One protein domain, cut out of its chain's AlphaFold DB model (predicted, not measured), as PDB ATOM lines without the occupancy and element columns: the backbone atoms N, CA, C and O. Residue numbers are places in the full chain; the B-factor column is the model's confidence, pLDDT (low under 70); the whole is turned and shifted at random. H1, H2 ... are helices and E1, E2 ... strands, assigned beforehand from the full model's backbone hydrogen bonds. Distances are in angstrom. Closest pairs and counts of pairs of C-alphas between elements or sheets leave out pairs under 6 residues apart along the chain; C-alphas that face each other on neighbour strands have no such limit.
ATOM      1  N   TYR A  11     -30.250 -21.676  24.778       97.25
ATOM      2  CA  TYR A  11     -30.248 -21.834  26.224       97.25
ATOM      3  C   TYR A  11     -31.133 -20.773  26.875       97.25
ATOM      4  O   TYR A  11     -31.398 -19.726  26.285       97.25
ATOM      5  N   CYS A  12     -31.588 -21.022  28.102       96.94
ATOM      6  CA  CYS A  12     -32.325 -20.023  28.867       96.94
ATOM      7  C   CYS A  12     -32.001 -20.013  30.351       96.94
ATOM      8  O   CYS A  12     -31.843 -21.065  30.964       96.94
ATOM      9  N   THR A  13     -32.060 -18.826  30.946       95.69
ATOM     10  CA  THR A  13     -32.134 -18.644  32.400       95.69
ATOM     11  C   THR A  13     -33.262 -17.682  32.749       95.69
ATOM     12  O   THR A  13     -33.743 -16.946  31.890       95.69
ATOM     13  N   SER A  14     -33.718 -17.698  33.996       96.06
ATOM     14  CA  SER A  14     -34.888 -16.939  34.428       96.06
ATOM     15  C   SER A  14     -34.805 -16.561  35.907       96.06
ATOM     16  O   SER A  14     -33.984 -17.095  36.652       96.06
ATOM     17  N   THR A  15     -35.679 -15.653  36.335       96.12
ATOM     18  CA  THR A  15     -35.838 -15.223  37.730       96.12
ATOM     19  C   THR A  15     -36.364 -16.320  38.657       96.12
ATOM     20  O   THR A  15     -36.095 -16.261  39.862       96.12
ATOM     21  N   SER A  16     -37.084 -17.314  38.119       95.19
ATOM     22  CA  SER A  16     -37.719 -18.403  38.873       95.19
ATOM     23  C   SER A  16     -37.784 -19.716  38.075       95.19
ATOM     24  O   SER A  16     -37.716 -19.731  36.841       95.19
ATOM     25  N   LYS A  17     -37.925 -20.853  38.772       94.50
ATOM     26  CA  LYS A  17     -38.080 -22.172  38.124       94.50
ATOM     27  C   LYS A  17     -39.443 -22.291  37.439       94.50
ATOM     28  O   LYS A  17     -39.578 -22.981  36.431       94.50
ATOM     29  N   GLU A  18     -40.443 -21.611  37.980       95.94
ATOM     30  CA  GLU A  18     -41.816 -21.528  37.491       95.94
ATOM     31  C   GLU A  18     -41.840 -20.874  36.108       95.94
ATOM     32  O   GLU A  18     -42.427 -21.422  35.171       95.94
ATOM     33  N   THR A  19     -41.102 -19.776  35.937       95.50
ATOM     34  CA  THR A  19     -40.962 -19.121  34.637       95.50
ATOM     35  C   THR A  19     -40.249 -20.029  33.633       95.50
ATOM     36  O   THR A  19     -40.732 -20.180  32.516       95.50
ATOM     37  N   ILE A  20     -39.196 -20.764  34.014       95.31
ATOM     38  CA  ILE A  20     -38.585 -21.764  33.107       95.31
ATOM     39  C   ILE A  20     -39.621 -22.798  32.635       95.31
ATOM     40  O   ILE A  20     -39.676 -23.118  31.447       95.31
ATOM     41  N   LYS A  21     -40.484 -23.295  33.532       95.00
ATOM     42  CA  LYS A  21     -41.555 -24.240  33.169       95.00
ATOM     43  C   LYS A  21     -42.560 -23.616  32.195       95.00
ATOM     44  O   LYS A  21     -42.947 -24.281  31.237       95.00
ATOM     45  N   LYS A  22     -42.934 -22.345  32.388       93.88
ATOM     46  CA  LYS A  22     -43.854 -21.611  31.499       93.88
ATOM     47  C   LYS A  22     -43.336 -21.530  30.060       93.88
ATOM     48  O   LYS A  22     -44.136 -21.585  29.127       93.88
ATOM     49  N   TYR A  23     -42.023 -21.427  29.867       93.31
ATOM     50  CA  TYR A  23     -41.388 -21.308  28.548       93.31
ATOM     51  C   TYR A  23     -40.766 -22.617  28.038       93.31
ATOM     52  O   TYR A  23     -40.023 -22.600  27.059       93.31
ATOM     53  N   LYS A  24     -41.068 -23.757  28.670       90.38
ATOM     54  CA  LYS A  24     -40.498 -25.057  28.303       90.38
ATOM     55  C   LYS A  24     -40.788 -25.400  26.836       90.38
ATOM     56  O   LYS A  24     -41.942 -25.496  26.425       90.38
ATOM     57  N   ASP A  25     -39.733 -25.664  26.073       94.31
ATOM     58  CA  ASP A  25     -39.791 -26.184  24.704       94.31
ATOM     59  C   ASP A  25     -38.688 -27.238  24.521       94.31
ATOM     60  O   ASP A  25     -37.648 -27.174  25.174       94.31
ATOM     61  N   LYS A  26     -38.893 -28.216  23.629       90.81
ATOM     62  CA  LYS A  26     -37.898 -29.266  23.340       90.81
ATOM     63  C   LYS A  26     -36.573 -28.700  22.813       90.81
ATOM     64  O   LYS A  26     -35.545 -29.351  22.957       90.81
ATOM     65  N   LYS A  27     -36.602 -27.519  22.189       92.06
ATOM     66  CA  LYS A  27     -35.426 -26.826  21.646       92.06
ATOM     67  C   LYS A  27     -34.790 -25.834  22.625       92.06
ATOM     68  O   LYS A  27     -33.816 -25.183  22.255       92.06
ATOM     69  N   LEU A  28     -35.347 -25.689  23.830       95.19
ATOM     70  CA  LEU A  28     -34.872 -24.745  24.833       95.19
ATOM     71  C   LEU A  28     -34.162 -25.470  25.980       95.19
ATOM     72  O   LEU A  28     -34.743 -26.316  26.660       95.19
ATOM     73  N   HIS A  29     -32.899 -25.119  26.212       95.81
ATOM     74  CA  HIS A  29     -32.034 -25.788  27.179       95.81
ATOM     75  C   HIS A  29     -31.843 -24.946  28.449       95.81
ATOM     76  O   HIS A  29     -31.240 -23.878  28.421       95.81
ATOM     77  N   SER A  30     -32.295 -25.443  29.602       94.62
ATOM     78  CA  SER A  30     -32.152 -24.742  30.893       94.62
ATOM     79  C   SER A  30     -30.914 -25.151  31.705       94.62
ATOM     80  O   SER A  30     -30.739 -24.701  32.834       94.62
ATOM     81  N   LYS A  31     -30.065 -26.036  31.172       93.06
ATOM     82  CA  LYS A  31     -28.796 -26.434  31.800       93.06
ATOM     83  C   LYS A  31     -27.678 -25.544  31.253       93.06
ATOM     84  O   LYS A  31     -27.223 -25.775  30.141       93.06
ATOM     85  N   LEU A  32     -27.283 -24.525  32.019       91.75
ATOM     86  CA  LEU A  32     -26.269 -23.539  31.608       91.75
ATOM     87  C   LEU A  32     -24.872 -23.822  32.168       91.75
ATOM     88  O   LEU A  32     -23.891 -23.378  31.579       91.75
ATOM     89  N   TYR A  33     -24.777 -24.520  33.304       89.12
ATOM     90  CA  TYR A  33     -23.509 -24.721  34.010       89.12
ATOM     91  C   TYR A  33     -22.465 -25.397  33.110       89.12
ATOM     92  O   TYR A  33     -22.760 -26.414  32.484       89.12
ATOM     93  N   GLY A  34     -21.270 -24.807  33.030       90.50
ATOM     94  CA  GLY A  34     -20.176 -25.276  32.172       90.50
ATOM     95  C   GLY A  34     -20.337 -24.975  30.676       90.50
ATOM     96  O   GLY A  34     -19.446 -25.308  29.903       90.50
ATOM     97  N   ILE A  35     -21.444 -24.350  30.258       91.69
ATOM     98  CA  ILE A  35     -21.728 -24.029  28.849       91.69
ATOM     99  C   ILE A  35     -21.808 -22.519  28.638       91.69
ATOM    100  O   ILE A  35     -21.200 -21.982  27.716       91.69
ATOM    101  N   VAL A  36     -22.572 -21.830  29.485       92.06
ATOM    102  CA  VAL A  36     -22.806 -20.390  29.386       92.06
ATOM    103  C   VAL A  36     -22.101 -19.710  30.552       92.06
ATOM    104  O   VAL A  36     -22.375 -20.020  31.712       92.06
ATOM    105  N   GLY A  37     -21.184 -18.796  30.234       93.06
ATOM    106  CA  GLY A  37     -20.540 -17.935  31.224       93.06
ATOM    107  C   GLY A  37     -21.497 -16.886  31.810       93.06
ATOM    108  O   GLY A  37     -22.701 -16.906  31.538       93.06
ATOM    109  N   PRO A  38     -20.984 -15.938  32.610       93.25
ATOM    110  CA  PRO A  38     -21.782 -14.822  33.108       93.25
ATOM    111  C   PRO A  38     -22.469 -14.058  31.967       93.25
ATOM    112  O   PRO A  38     -21.847 -13.725  30.959       93.25
ATOM    113  N   ILE A  39     -23.763 -13.772  32.126       94.81
ATOM    114  CA  ILE A  39     -24.523 -12.990  31.145       94.81
ATOM    115  C   ILE A  39     -24.270 -11.513  31.427       94.81
ATOM    116  O   ILE A  39     -24.750 -10.975  32.423       94.81
ATOM    117  N   MET A  40     -23.513 -10.869  30.544       94.44
ATOM    118  CA  MET A  40     -23.090  -9.479  30.702       94.44
ATOM    119  C   MET A  40     -24.052  -8.498  30.016       94.44
ATOM    120  O   MET A  40     -24.832  -8.862  29.132       94.44
ATOM    121  N   GLY A  41     -23.978  -7.228  30.418       96.44
ATOM    122  CA  GLY A  41     -24.732  -6.134  29.808       96.44
ATOM    123  C   GLY A  41     -26.227  -6.149  30.129       96.44
ATOM    124  O   GLY A  41     -26.672  -6.714  31.131       96.44
ATOM    125  N   VAL A  42     -27.014  -5.506  29.263       97.25
ATOM    126  CA  VAL A  42     -28.454  -5.277  29.473       97.25
ATOM    127  C   VAL A  42     -29.223  -6.589  29.648       97.25
ATOM    128  O   VAL A  42     -30.068  -6.679  30.534       97.25
ATOM    129  N   SER A  43     -28.893  -7.638  28.888       94.94
ATOM    130  CA  SER A  43     -29.560  -8.944  28.996       94.94
ATOM    131  C   SER A  43     -29.414  -9.578  30.383       94.94
ATOM    132  O   SER A  43     -30.362 -10.175  30.888       94.94
ATOM    133  N   GLY A  44     -28.247  -9.440  31.017       95.56
ATOM    134  CA  GLY A  44     -28.023  -9.931  32.378       95.56
ATOM    135  C   GLY A  44     -28.639  -9.012  33.431       95.56
ATOM    136  O   GLY A  44     -29.337  -9.475  34.336       95.56
ATOM    137  N   LEU A  45     -28.437  -7.699  33.276       96.94
ATOM    138  CA  LEU A  45     -28.949  -6.691  34.203       96.94
ATOM    139  C   LEU A  45     -30.477  -6.708  34.283       96.94
ATOM    140  O   LEU A  45     -31.015  -6.711  35.386       96.94
ATOM    141  N   LEU A  46     -31.184  -6.772  33.152       97.50
ATOM    142  CA  LEU A  46     -32.650  -6.789  33.143       97.50
ATOM    143  C   LEU A  46     -33.213  -8.018  33.857       97.50
ATOM    144  O   LEU A  46     -34.158  -7.878  34.628       97.50
ATOM    145  N   VAL A  47     -32.618  -9.202  33.667       95.62
ATOM    146  CA  VAL A  47     -33.051 -10.421  34.374       95.62
ATOM    147  C   VAL A  47     -32.751 -10.338  35.872       95.62
ATOM    148  O   VAL A  47     -33.563 -10.759  36.693       95.62
ATOM    149  N   GLY A  48     -31.606  -9.774  36.260       95.19
ATOM    150  CA  GLY A  48     -31.273  -9.580  37.673       95.19
ATOM    151  C   GLY A  48     -32.182  -8.558  38.368       95.19
ATOM    152  O   GLY A  48     -32.651  -8.789  39.486       95.19
ATOM    153  N   LEU A  49     -32.453  -7.427  37.710       96.94
ATOM    154  CA  LEU A  49     -33.252  -6.325  38.254       96.94
ATOM    155  C   LEU A  49     -34.753  -6.625  38.261       96.94
ATOM    156  O   LEU A  49     -35.435  -6.240  39.213       96.94
ATOM    157  N   SER A  50     -35.270  -7.338  37.258       97.62
ATOM    158  CA  SER A  50     -36.684  -7.731  37.195       97.62
ATOM    159  C   SER A  50     -37.098  -8.528  38.433       97.62
ATOM    160  O   SER A  50     -38.151  -8.257  39.009       97.62
ATOM    161  N   LYS A  51     -36.214  -9.398  38.947       94.69
ATOM    162  CA  LYS A  51     -36.436 -10.131  40.201       94.69
ATOM    163  C   LYS A  51     -36.686  -9.196  41.384       94.69
ATOM    164  O   LYS A  51     -37.626  -9.415  42.142       94.69
ATOM    165  N   LYS A  52     -35.887  -8.128  41.530       94.69
ATOM    166  CA  LYS A  52     -36.069  -7.120  42.597       94.69
ATOM    167  C   LYS A  52     -37.387  -6.358  42.452       94.69
ATOM    168  O   LYS A  52     -37.957  -5.920  43.444       94.69
ATOM    169  N   LYS A  53     -37.873  -6.213  41.219       96.62
ATOM    170  CA  LYS A  53     -39.152  -5.575  40.890       96.62
ATOM    171  C   LYS A  53     -40.340  -6.544  40.891       96.62
ATOM    172  O   LYS A  53     -41.436  -6.121  40.553       96.62
ATOM    173  N   LYS A  54     -40.145  -7.810  41.288       96.31
ATOM    174  CA  LYS A  54     -41.172  -8.867  41.250       96.31
ATOM    175  C   LYS A  54     -41.764  -9.078  39.845       96.31
ATOM    176  O   LYS A  54     -42.938  -9.396  39.703       96.31
ATOM    177  N   ILE A  55     -40.944  -8.896  38.812       97.06
ATOM    178  CA  ILE A  55     -41.300  -9.133  37.413       97.06
ATOM    179  C   ILE A  55     -40.669 -10.455  36.978       97.06
ATOM    180  O   ILE A  55     -39.450 -10.631  37.061       97.06
ATOM    181  N   ASP A  56     -41.491 -11.377  36.484       96.44
ATOM    182  CA  ASP A  56     -41.005 -12.610  35.870       96.44
ATOM    183  C   ASP A  56     -40.299 -12.310  34.550       96.44
ATOM    184  O   ASP A  56     -40.833 -11.626  33.676       96.44
ATOM    185  N   SER A  57     -39.088 -12.841  34.383       96.75
ATOM    186  CA  SER A  57     -38.317 -12.638  33.157       96.75
ATOM    187  C   SER A  57     -37.507 -13.868  32.782       96.75
ATOM    188  O   SER A  57     -37.147 -14.684  33.634       96.75
ATOM    189  N   ILE A  58     -37.222 -14.004  31.492       96.88
ATOM    190  CA  ILE A  58     -36.421 -15.086  30.927       96.88
ATOM    191  C   ILE A  58     -35.445 -14.499  29.907       96.88
ATOM    192  O   ILE A  58     -35.839 -13.705  29.056       96.88
ATOM    193  N   ALA A  59     -34.176 -14.887  29.992       97.19
ATOM    194  CA  ALA A  59     -33.184 -14.632  28.954       97.19
ATOM    195  C   ALA A  59     -33.083 -15.849  28.036       97.19
ATOM    196  O   ALA A  59     -33.010 -16.982  28.516       97.19
ATOM    197  N   LEU A  60     -33.044 -15.603  26.726       97.50
ATOM    198  CA  LEU A  60     -32.807 -16.601  25.687       97.50
ATOM    199  C   LEU A  60     -31.434 -16.333  25.064       97.50
ATOM    200  O   LEU A  60     -31.156 -15.210  24.654       97.50
ATOM    201  N   LEU A  61     -30.581 -17.353  25.008       96.50
ATOM    202  CA  LEU A  61     -29.195 -17.242  24.559       96.50
ATOM    203  C   LEU A  61     -28.934 -18.269  23.461       96.50
ATOM    204  O   LEU A  61     -28.953 -19.468  23.724       96.50
ATOM    205  N   ALA A  62     -28.712 -17.815  22.232       95.81
ATOM    206  CA  ALA A  62     -28.371 -18.701  21.124       95.81
ATOM    207  C   ALA A  62     -26.854 -18.893  21.019       95.81
ATOM    208  O   ALA A  62     -26.089 -17.951  21.217       95.81
ATOM    209  N   GLU A  63     -26.426 -20.100  20.648       93.50
ATOM    210  CA  GLU A  63     -25.045 -20.339  20.224       93.50
ATOM    211  C   GLU A  63     -24.684 -19.427  19.039       93.50
ATOM    212  O   GLU A  63     -25.480 -19.206  18.122       93.50
ATOM    213  N   THR A  64     -23.459 -18.912  19.047       90.38
ATOM    214  CA  THR A  64     -22.930 -18.053  17.984       90.38
ATOM    215  C   THR A  64     -21.520 -18.491  17.596       90.38
ATOM    216  O   THR A  64     -20.937 -19.373  18.228       90.38
ATOM    217  N   TYR A  65     -20.978 -17.899  16.538       88.50
ATOM    218  CA  TYR A  65     -19.609 -18.114  16.098       88.50
ATOM    219  C   TYR A  65     -18.788 -16.854  16.383       88.50
ATOM    220  O   TYR A  65     -19.166 -15.761  15.968       88.50
ATOM    221  N   ASN A  66     -17.692 -17.005  17.129       85.12
ATOM    222  CA  ASN A  66     -16.855 -15.887  17.560       85.12
ATOM    223  C   ASN A  66     -15.934 -15.424  16.423       85.12
ATOM    224  O   ASN A  66     -14.755 -15.773  16.385       85.12
ATOM    225  N   HIS A  67     -16.499 -14.688  15.470       84.50
ATOM    226  CA  HIS A  67     -15.777 -14.121  14.339       84.50
ATOM    227  C   HIS A  67     -16.346 -12.738  13.995       84.50
ATOM    228  O   HIS A  67     -17.569 -12.621  13.906       84.50
ATOM    229  N   PRO A  68     -15.514 -11.709  13.740       82.38
ATOM    230  CA  PRO A  68     -15.984 -10.331  13.543       82.38
ATOM    231  C   PRO A  68     -17.017 -10.170  12.422       82.38
ATOM    232  O   PRO A  68     -17.961  -9.401  12.543       82.38
ATOM    233  N   MET A  69     -16.862 -10.936  11.339       82.62
ATOM    234  CA  MET A  69     -17.787 -10.902  10.199       82.62
ATOM    235  C   MET A  69     -19.031 -11.797  10.364       82.62
ATOM    236  O   MET A  69     -19.881 -11.833   9.477       82.62
ATOM    237  N   TYR A  70     -19.158 -12.559  11.457       86.56
ATOM    238  CA  TYR A  70     -20.322 -13.418  11.676       86.56
ATOM    239  C   TYR A  70     -21.430 -12.673  12.426       86.56
ATOM    240  O   TYR A  70     -21.304 -12.359  13.605       86.56
ATOM    241  N   LEU A  71     -22.557 -12.451  11.749       86.44
ATOM    242  CA  LEU A  71     -23.664 -11.640  12.272       86.44
ATOM    243  C   LEU A  71     -24.635 -12.391  13.201       86.44
ATOM    244  O   LEU A  71     -25.531 -11.782  13.778       86.44
ATOM    245  N   GLY A  72     -24.529 -13.718  13.331       88.50
ATOM    246  CA  GLY A  72     -25.396 -14.476  14.245       88.50
ATOM    247  C   GLY A  72     -26.866 -14.618  13.819       88.50
ATOM    248  O   GLY A  72     -27.701 -14.995  14.644       88.50
ATOM    249  N   ILE A  73     -27.202 -14.384  12.543       91.25
ATOM    250  CA  ILE A  73     -28.588 -14.408  12.026       91.25
ATOM    251  C   ILE A  73     -29.287 -15.748  12.309       91.25
ATOM    252  O   ILE A  73     -30.450 -15.777  12.721       91.25
ATOM    253  N   ASN A  74     -28.581 -16.874  12.153       90.56
ATOM    254  CA  ASN A  74     -29.138 -18.195  12.457       90.56
ATOM    255  C   ASN A  74     -29.543 -18.343  13.932       90.56
ATOM    256  O   ASN A  74     -30.570 -18.959  14.215       90.56
ATOM    257  N   GLY A  75     -28.777 -17.763  14.860       92.94
ATOM    258  CA  GLY A  75     -29.097 -17.789  16.288       92.94
ATOM    259  C   GLY A  75     -30.349 -16.970  16.598       92.94
ATOM    260  O   GLY A  75     -31.275 -17.467  17.241       92.94
ATOM    261  N   ALA A  76     -30.432 -15.755  16.045       93.50
ATOM    262  CA  ALA A  76     -31.618 -14.906  16.156       93.50
ATOM    263  C   ALA A  76     -32.874 -15.598  15.597       93.50
ATOM    264  O   ALA A  76     -33.936 -15.570  16.217       93.50
ATOM    265  N   LYS A  77     -32.746 -16.295  14.462       93.62
ATOM    266  CA  LYS A  77     -33.833 -17.061  13.841       93.62
ATOM    267  C   LYS A  77     -34.355 -18.183  14.743       93.62
ATOM    268  O   LYS A  77     -35.567 -18.375  14.811       93.62
ATOM    269  N   GLU A  78     -33.490 -18.926  15.435       94.56
ATOM    270  CA  GLU A  78     -33.943 -19.978  16.361       94.56
ATOM    271  C   GLU A  78     -34.650 -19.399  17.598       94.56
ATOM    272  O   GLU A  78     -35.682 -19.931  18.010       94.56
ATOM    273  N   ILE A  79     -34.187 -18.258  18.125       96.44
ATOM    274  CA  ILE A  79     -34.894 -17.526  19.192       96.44
ATOM    275  C   ILE A  79     -36.268 -17.049  18.705       96.44
ATOM    276  O   ILE A  79     -37.276 -17.279  19.374       96.44
ATOM    277  N   LEU A  80     -36.340 -16.445  17.516       96.12
ATOM    278  CA  LEU A  80     -37.605 -15.990  16.937       96.12
ATOM    279  C   LEU A  80     -38.576 -17.145  16.709       96.12
ATOM    280  O   LEU A  80     -39.759 -16.983  16.974       96.12
ATOM    281  N   LYS A  81     -38.111 -18.327  16.285       94.94
ATOM    282  CA  LYS A  81     -38.971 -19.518  16.167       94.94
ATOM    283  C   LYS A  81     -39.595 -19.910  17.507       94.94
ATOM    284  O   LYS A  81     -40.777 -20.249  17.538       94.94
ATOM    285  N   LEU A  82     -38.823 -19.863  18.596       96.00
ATOM    286  CA  LEU A  82     -39.320 -20.152  19.943       96.00
ATOM    287  C   LEU A  82     -40.368 -19.126  20.386       96.00
ATOM    288  O   LEU A  82     -41.450 -19.517  20.820       96.00
ATOM    289  N   ILE A  83     -40.080 -17.831  20.231       96.25
ATOM    290  CA  ILE A  83     -40.988 -16.741  20.622       96.25
ATOM    291  C   ILE A  83     -42.259 -16.758  19.759       96.25
ATOM    292  O   ILE A  83     -43.364 -16.724  20.293       96.25
ATOM    293  N   ASN A  84     -42.114 -16.891  18.440       95.94
ATOM    294  CA  ASN A  84     -43.222 -16.948  17.488       95.94
ATOM    295  C   ASN A  84     -44.184 -18.098  17.805       95.94
ATOM    296  O   ASN A  84     -45.393 -17.906  17.791       95.94
ATOM    297  N   LYS A  85     -43.646 -19.279  18.140       94.81
ATOM    298  CA  LYS A  85     -44.448 -20.429  18.569       94.81
ATOM    299  C   LYS A  85     -45.095 -20.191  19.932       94.81
ATOM    300  O   LYS A  85     -46.261 -20.510  20.108       94.81
ATOM    301  N   LYS A  86     -44.342 -19.668  20.906       95.19
ATOM    302  CA  LYS A  86     -44.815 -19.505  22.287       95.19
ATOM    303  C   LYS A  86     -45.964 -18.504  22.407       95.19
ATOM    304  O   LYS A  86     -46.818 -18.684  23.270       95.19
ATOM    305  N   PHE A  87     -45.939 -17.459  21.589       95.94
ATOM    306  CA  PHE A  87     -46.898 -16.358  21.625       95.94
ATOM    307  C   PHE A  87     -47.781 -16.283  20.375       95.94
ATOM    308  O   PHE A  87     -48.486 -15.299  20.199       95.94
ATOM    309  N   GLU A  88     -47.721 -17.293  19.504       96.06
ATOM    310  CA  GLU A  88     -48.546 -17.403  18.293       96.06
ATOM    311  C   GLU A  88     -48.515 -16.147  17.402       96.06
ATOM    312  O   GLU A  88     -49.518 -15.739  16.821       96.06
ATOM    313  N   LEU A  89     -47.332 -15.538  17.261       96.56
ATOM    314  CA  LEU A  89     -47.160 -14.232  16.607       96.56
ATOM    315  C   LEU A  89     -47.334 -14.267  15.078       96.56
ATOM    316  O   LEU A  89     -47.341 -13.218  14.440       96.56
ATOM    317  N   LYS A  90     -47.434 -15.460  14.475       95.69
ATOM    318  CA  LYS A  90     -47.579 -15.685  13.022       95.69
ATOM    319  C   LYS A  90     -46.508 -14.978  12.170       95.69
ATOM    320  O   LYS A  90     -46.764 -14.600  11.031       95.69
ATOM    321  N   LEU A  91     -45.288 -14.835  12.695       95.12
ATOM    322  CA  LEU A  91     -44.169 -14.222  11.971       95.12
ATOM    323  C   LEU A  91     -43.762 -15.071  10.757       95.12
ATOM    324  O   LEU A  91     -43.478 -16.265  10.901       95.12
ATOM    325  N   ASP A  92     -43.646 -14.436   9.586       94.00
ATOM    326  CA  ASP A  92     -43.029 -15.044   8.405       94.00
ATOM    327  C   ASP A  92     -41.503 -14.870   8.440       94.00
ATOM    328  O   ASP A  92     -40.956 -13.798   8.184       94.00
ATOM    329  N   LEU A  93     -40.802 -15.963   8.739       93.12
ATOM    330  CA  LEU A  93     -39.342 -15.993   8.829       93.12
ATOM    331  C   LEU A  93     -38.652 -16.351   7.497       93.12
ATOM    332  O   LEU A  93     -37.430 -16.500   7.472       93.12
ATOM    333  N   LYS A  94     -39.388 -16.484   6.380       92.25
ATOM    334  CA  LYS A  94     -38.815 -16.870   5.074       92.25
ATOM    335  C   LYS A  94     -37.775 -15.874   4.566       92.25
ATOM    336  O   LYS A  94     -36.746 -16.294   4.043       92.25
ATOM    337  N   LYS A  95     -38.021 -14.567   4.724       87.75
ATOM    338  CA  LYS A  95     -37.061 -13.520   4.319       87.75
ATOM    339  C   LYS A  95     -35.759 -13.635   5.115       87.75
ATOM    340  O   LYS A  95     -34.689 -13.673   4.518       87.75
ATOM    341  N   LEU A  96     -35.857 -13.814   6.434       88.38
ATOM    342  CA  LEU A  96     -34.697 -14.005   7.311       88.38
ATOM    343  C   LEU A  96     -33.898 -15.270   6.950       88.38
ATOM    344  O   LEU A  96     -32.673 -15.269   7.020       88.38
ATOM    345  N   ASP A  97     -34.574 -16.346   6.532       87.62
ATOM    346  CA  ASP A  97     -33.904 -17.578   6.096       87.62
ATOM    347  C   ASP A  97     -33.114 -17.395   4.791       87.62
ATOM    348  O   ASP A  97     -32.012 -17.930   4.663       87.62
ATOM    349  N   LYS A  98     -33.653 -16.622   3.839       89.12
ATOM    350  CA  LYS A  98     -32.957 -16.284   2.587       89.12
ATOM    351  C   LYS A  98     -31.726 -15.418   2.849       89.12
ATOM    352  O   LYS A  98     -30.639 -15.775   2.398       89.12
ATOM    353  N   GLU A  99     -31.881 -14.346   3.626       84.19
ATOM    354  CA  GLU A  99     -30.773 -13.438   3.954       84.19
ATOM    355  C   GLU A  99     -29.664 -14.148   4.735       84.19
ATOM    356  O   GLU A  99     -28.490 -13.997   4.410       84.19
ATOM    357  N   SER A 100     -30.018 -15.013   5.694       86.62
ATOM    358  CA  SER A 100     -29.025 -15.783   6.449       86.62
ATOM    359  C   SER A 100     -28.132 -16.627   5.539       86.62
ATOM    360  O   SER A 100     -26.919 -16.627   5.710       86.62
ATOM    361  N   LYS A 101     -28.710 -17.324   4.550       87.38
ATOM    362  CA  LYS A 101     -27.937 -18.160   3.615       87.38
ATOM    363  C   LYS A 101     -27.004 -17.328   2.743       87.38
ATOM    364  O   LYS A 101     -25.903 -17.776   2.443       87.38
ATOM    365  N   LYS A 102     -27.447 -16.137   2.332       88.19
ATOM    366  CA  LYS A 102     -26.645 -15.210   1.530       88.19
ATOM    367  C   LYS A 102     -25.442 -14.700   2.326       88.19
ATOM    368  O   LYS A 102     -24.322 -14.819   1.843       88.19
ATOM    369  N   VAL A 103     -25.670 -14.219   3.547       87.06
ATOM    370  CA  VAL A 103     -24.611 -13.710   4.434       87.06
ATOM    371  C   VAL A 103     -23.624 -14.815   4.815       87.06
ATOM    372  O   VAL A 103     -22.418 -14.612   4.719       87.06
ATOM    373  N   ASP A 104     -24.112 -16.005   5.185       84.19
ATOM    374  CA  ASP A 104     -23.243 -17.137   5.532       84.19
ATOM    375  C   ASP A 104     -22.372 -17.566   4.338       84.19
ATOM    376  O   ASP A 104     -21.202 -17.905   4.513       84.19
ATOM    377  N   LYS A 105     -22.925 -17.539   3.117       86.12
ATOM    378  CA  LYS A 105     -22.182 -17.849   1.890       86.12
ATOM    379  C   LYS A 105     -21.090 -16.810   1.622       86.12
ATOM    380  O   LYS A 105     -19.946 -17.203   1.418       86.12
ATOM    381  N   GLN A 106     -21.425 -15.521   1.689       86.50
ATOM    382  CA  GLN A 106     -20.460 -14.431   1.503       86.50
ATOM    383  C   GLN A 106     -19.319 -14.509   2.522       86.50
ATOM    384  O   GLN A 106     -18.157 -14.387   2.156       86.50
ATOM    385  N   LEU A 107     -19.635 -14.801   3.788       85.38
ATOM    386  CA  LEU A 107     -18.629 -14.995   4.828       85.38
ATOM    387  C   LEU A 107     -17.653 -16.129   4.481       85.38
ATOM    388  O   LEU A 107     -16.443 -15.964   4.618       85.38
ATOM    389  N   LEU A 108     -18.167 -17.278   4.035       84.31
ATOM    390  CA  LEU A 108     -17.337 -18.424   3.658       84.31
ATOM    391  C   LEU A 108     -16.452 -18.128   2.440       84.31
ATOM    392  O   LEU A 108     -15.297 -18.551   2.423       84.31
ATOM    393  N   GLU A 109     -16.975 -17.400   1.453       87.06
ATOM    394  CA  GLU A 109     -16.228 -16.967   0.266       87.06
ATOM    395  C   GLU A 109     -15.083 -16.028   0.658       87.06
ATOM    396  O   GLU A 109     -13.925 -16.334   0.374       87.06
ATOM    397  N   SER A 110     -15.368 -14.974   1.431       83.75
ATOM    398  CA  SER A 110     -14.343 -14.038   1.906       83.75
ATOM    399  C   SER A 110     -13.278 -14.720   2.772       83.75
ATOM    400  O   SER A 110     -12.092 -14.430   2.642       83.75
ATOM    401  N   MET A 111     -13.659 -15.671   3.633       82.44
ATOM    402  CA  MET A 111     -12.691 -16.459   4.410       82.44
ATOM    403  C   MET A 111     -11.790 -17.324   3.515       82.44
ATOM    404  O   MET A 111     -10.602 -17.477   3.807       82.44
ATOM    405  N   GLY A 112     -12.339 -17.895   2.440       82.69
ATOM    406  CA  GLY A 112     -11.582 -18.671   1.457       82.69
ATOM    407  C   GLY A 112     -10.585 -17.814   0.676       82.69
ATOM    408  O   GLY A 112      -9.428 -18.208   0.523       82.69
ATOM    409  N   GLU A 113     -11.007 -16.622   0.250       81.56
ATOM    410  CA  GLU A 113     -10.150 -15.643  -0.426       81.56
ATOM    411  C   GLU A 113      -8.989 -15.207   0.473       81.56
ATOM    412  O   GLU A 113      -7.833 -15.365   0.075       81.56
ATOM    413  N   ILE A 114      -9.270 -14.788   1.713       78.00
ATOM    414  CA  ILE A 114      -8.248 -14.396   2.701       78.00
ATOM    415  C   ILE A 114      -7.239 -15.530   2.921       78.00
ATOM    416  O   ILE A 114      -6.029 -15.309   2.901       78.00
ATOM    417  N   TYR A 115      -7.716 -16.768   3.087       78.50
ATOM    418  CA  TYR A 115      -6.837 -17.923   3.277       78.50
ATOM    419  C   TYR A 115      -5.952 -18.195   2.051       78.50
ATOM    420  O   TYR A 115      -4.786 -18.571   2.188       78.50
ATOM    421  N   SER A 116      -6.490 -17.999   0.844       78.69
ATOM    422  CA  SER A 116      -5.732 -18.160  -0.398       78.69
ATOM    423  C   SER A 116      -4.660 -17.078  -0.579       78.69
ATOM    424  O   SER A 116      -3.559 -17.395  -1.028       78.69
ATOM    425  N   MET A 117      -4.945 -15.835  -0.174       75.50
ATOM    426  CA  MET A 117      -3.997 -14.714  -0.188       75.50
ATOM    427  C   MET A 117      -2.869 -14.940   0.825       75.50
ATOM    428  O   MET A 117      -1.702 -14.927   0.445       75.50
ATOM    429  N   ALA A 118      -3.204 -15.313   2.065       74.12
ATOM    430  CA  ALA A 118      -2.221 -15.616   3.110       74.12
ATOM    431  C   ALA A 118      -1.287 -16.791   2.751       74.12
ATOM    432  O   ALA A 118      -0.140 -16.846   3.188       74.12
ATOM    433  N   LYS A 119      -1.755 -17.755   1.942       71.12
ATOM    434  CA  LYS A 119      -0.895 -18.823   1.401       71.12
ATOM    435  C   LYS A 119       0.066 -18.333   0.317       71.12
ATOM    436  O   LYS A 119       1.147 -18.904   0.204       71.12
ATOM    437  N   LYS A 120      -0.329 -17.338  -0.484       63.22
ATOM    438  CA  LYS A 120       0.509 -16.752  -1.544       63.22
ATOM    439  C   LYS A 120       1.588 -15.821  -0.984       63.22
ATOM    440  O   LYS A 120       2.663 -15.757  -1.560       63.22
TER     441      LYS A 120
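Overview. This is residues 11 to 120 of the 130 residues of the protein "PAC2 family protein" of Candidatus Woesearchaeota archaeon (UniProt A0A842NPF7). What is the shape? A short ribbon of strands E1 and E2 has H1, H2 and H3 round it, while long H4 folds back from H3 and sticks out with residues 112 to 120. What is printed? The 110 residues, mostly helix by class, run E1 H1 H2 E2 H3 H4, four named helices and two antiparallel strands. The whole is loose, with radius of gyration of the C-alphas 17.6 A and spans 59 by 33 by 22 A.

Arrangement. How do the strands pair? E1, residues 11 to 14, and E2, residues 58 to 62, are antiparallel at 164 degrees; N 11 and O 61, 2.8 A apart, are within hydrogen-bond range. Where do helices approach them? The closest C-alphas are Ser 14 and Ile 20, 6.2 A, for E1 and H1, residues 17 to 22; Val 47 and Ile 58, 6.7 A, for H2, residues 42 to 52, and E2; Ala 62 and Gly 75, 5.0 A, for E2 and H3, residues 73 to 86. Where is H4? H4, residues 94 to 120, touches H3 through residues 96 to 100 alone, closest at C-alphas Ile 73 and Ser 100, 5.8 A; this helical hairpin has a shallow tilt of 20 degrees, opposite ways. Are the helix backbones complete? Every O i to N i+4 pair is within hydrogen-bond range in H1, H3 and H4, and 4 of 7 in H2.

Along the chain. Where are the ends? E1 begins at C-alpha 11 (-30.248, -21.834, 26.224), and H4 ends at C-alpha 120 (0.509, -16.752, -1.544). How long are the elements? From first to last C-alpha, H4 measures 39.9 A, H3 19.9 A, H2 15.3 A, E2 13.2 A, E1 10.6 A and H1 8.8 A.

Size, cuts and confidence. How large is it? The two C-alphas farthest apart, Lys 54 and Lys 120, are 60.3 A apart. Is it continuous? The printed part has no cut, and H1 to H2 is a long link of 19 residues. Where is confidence low? Residue 120 is under 70 in pLDDT.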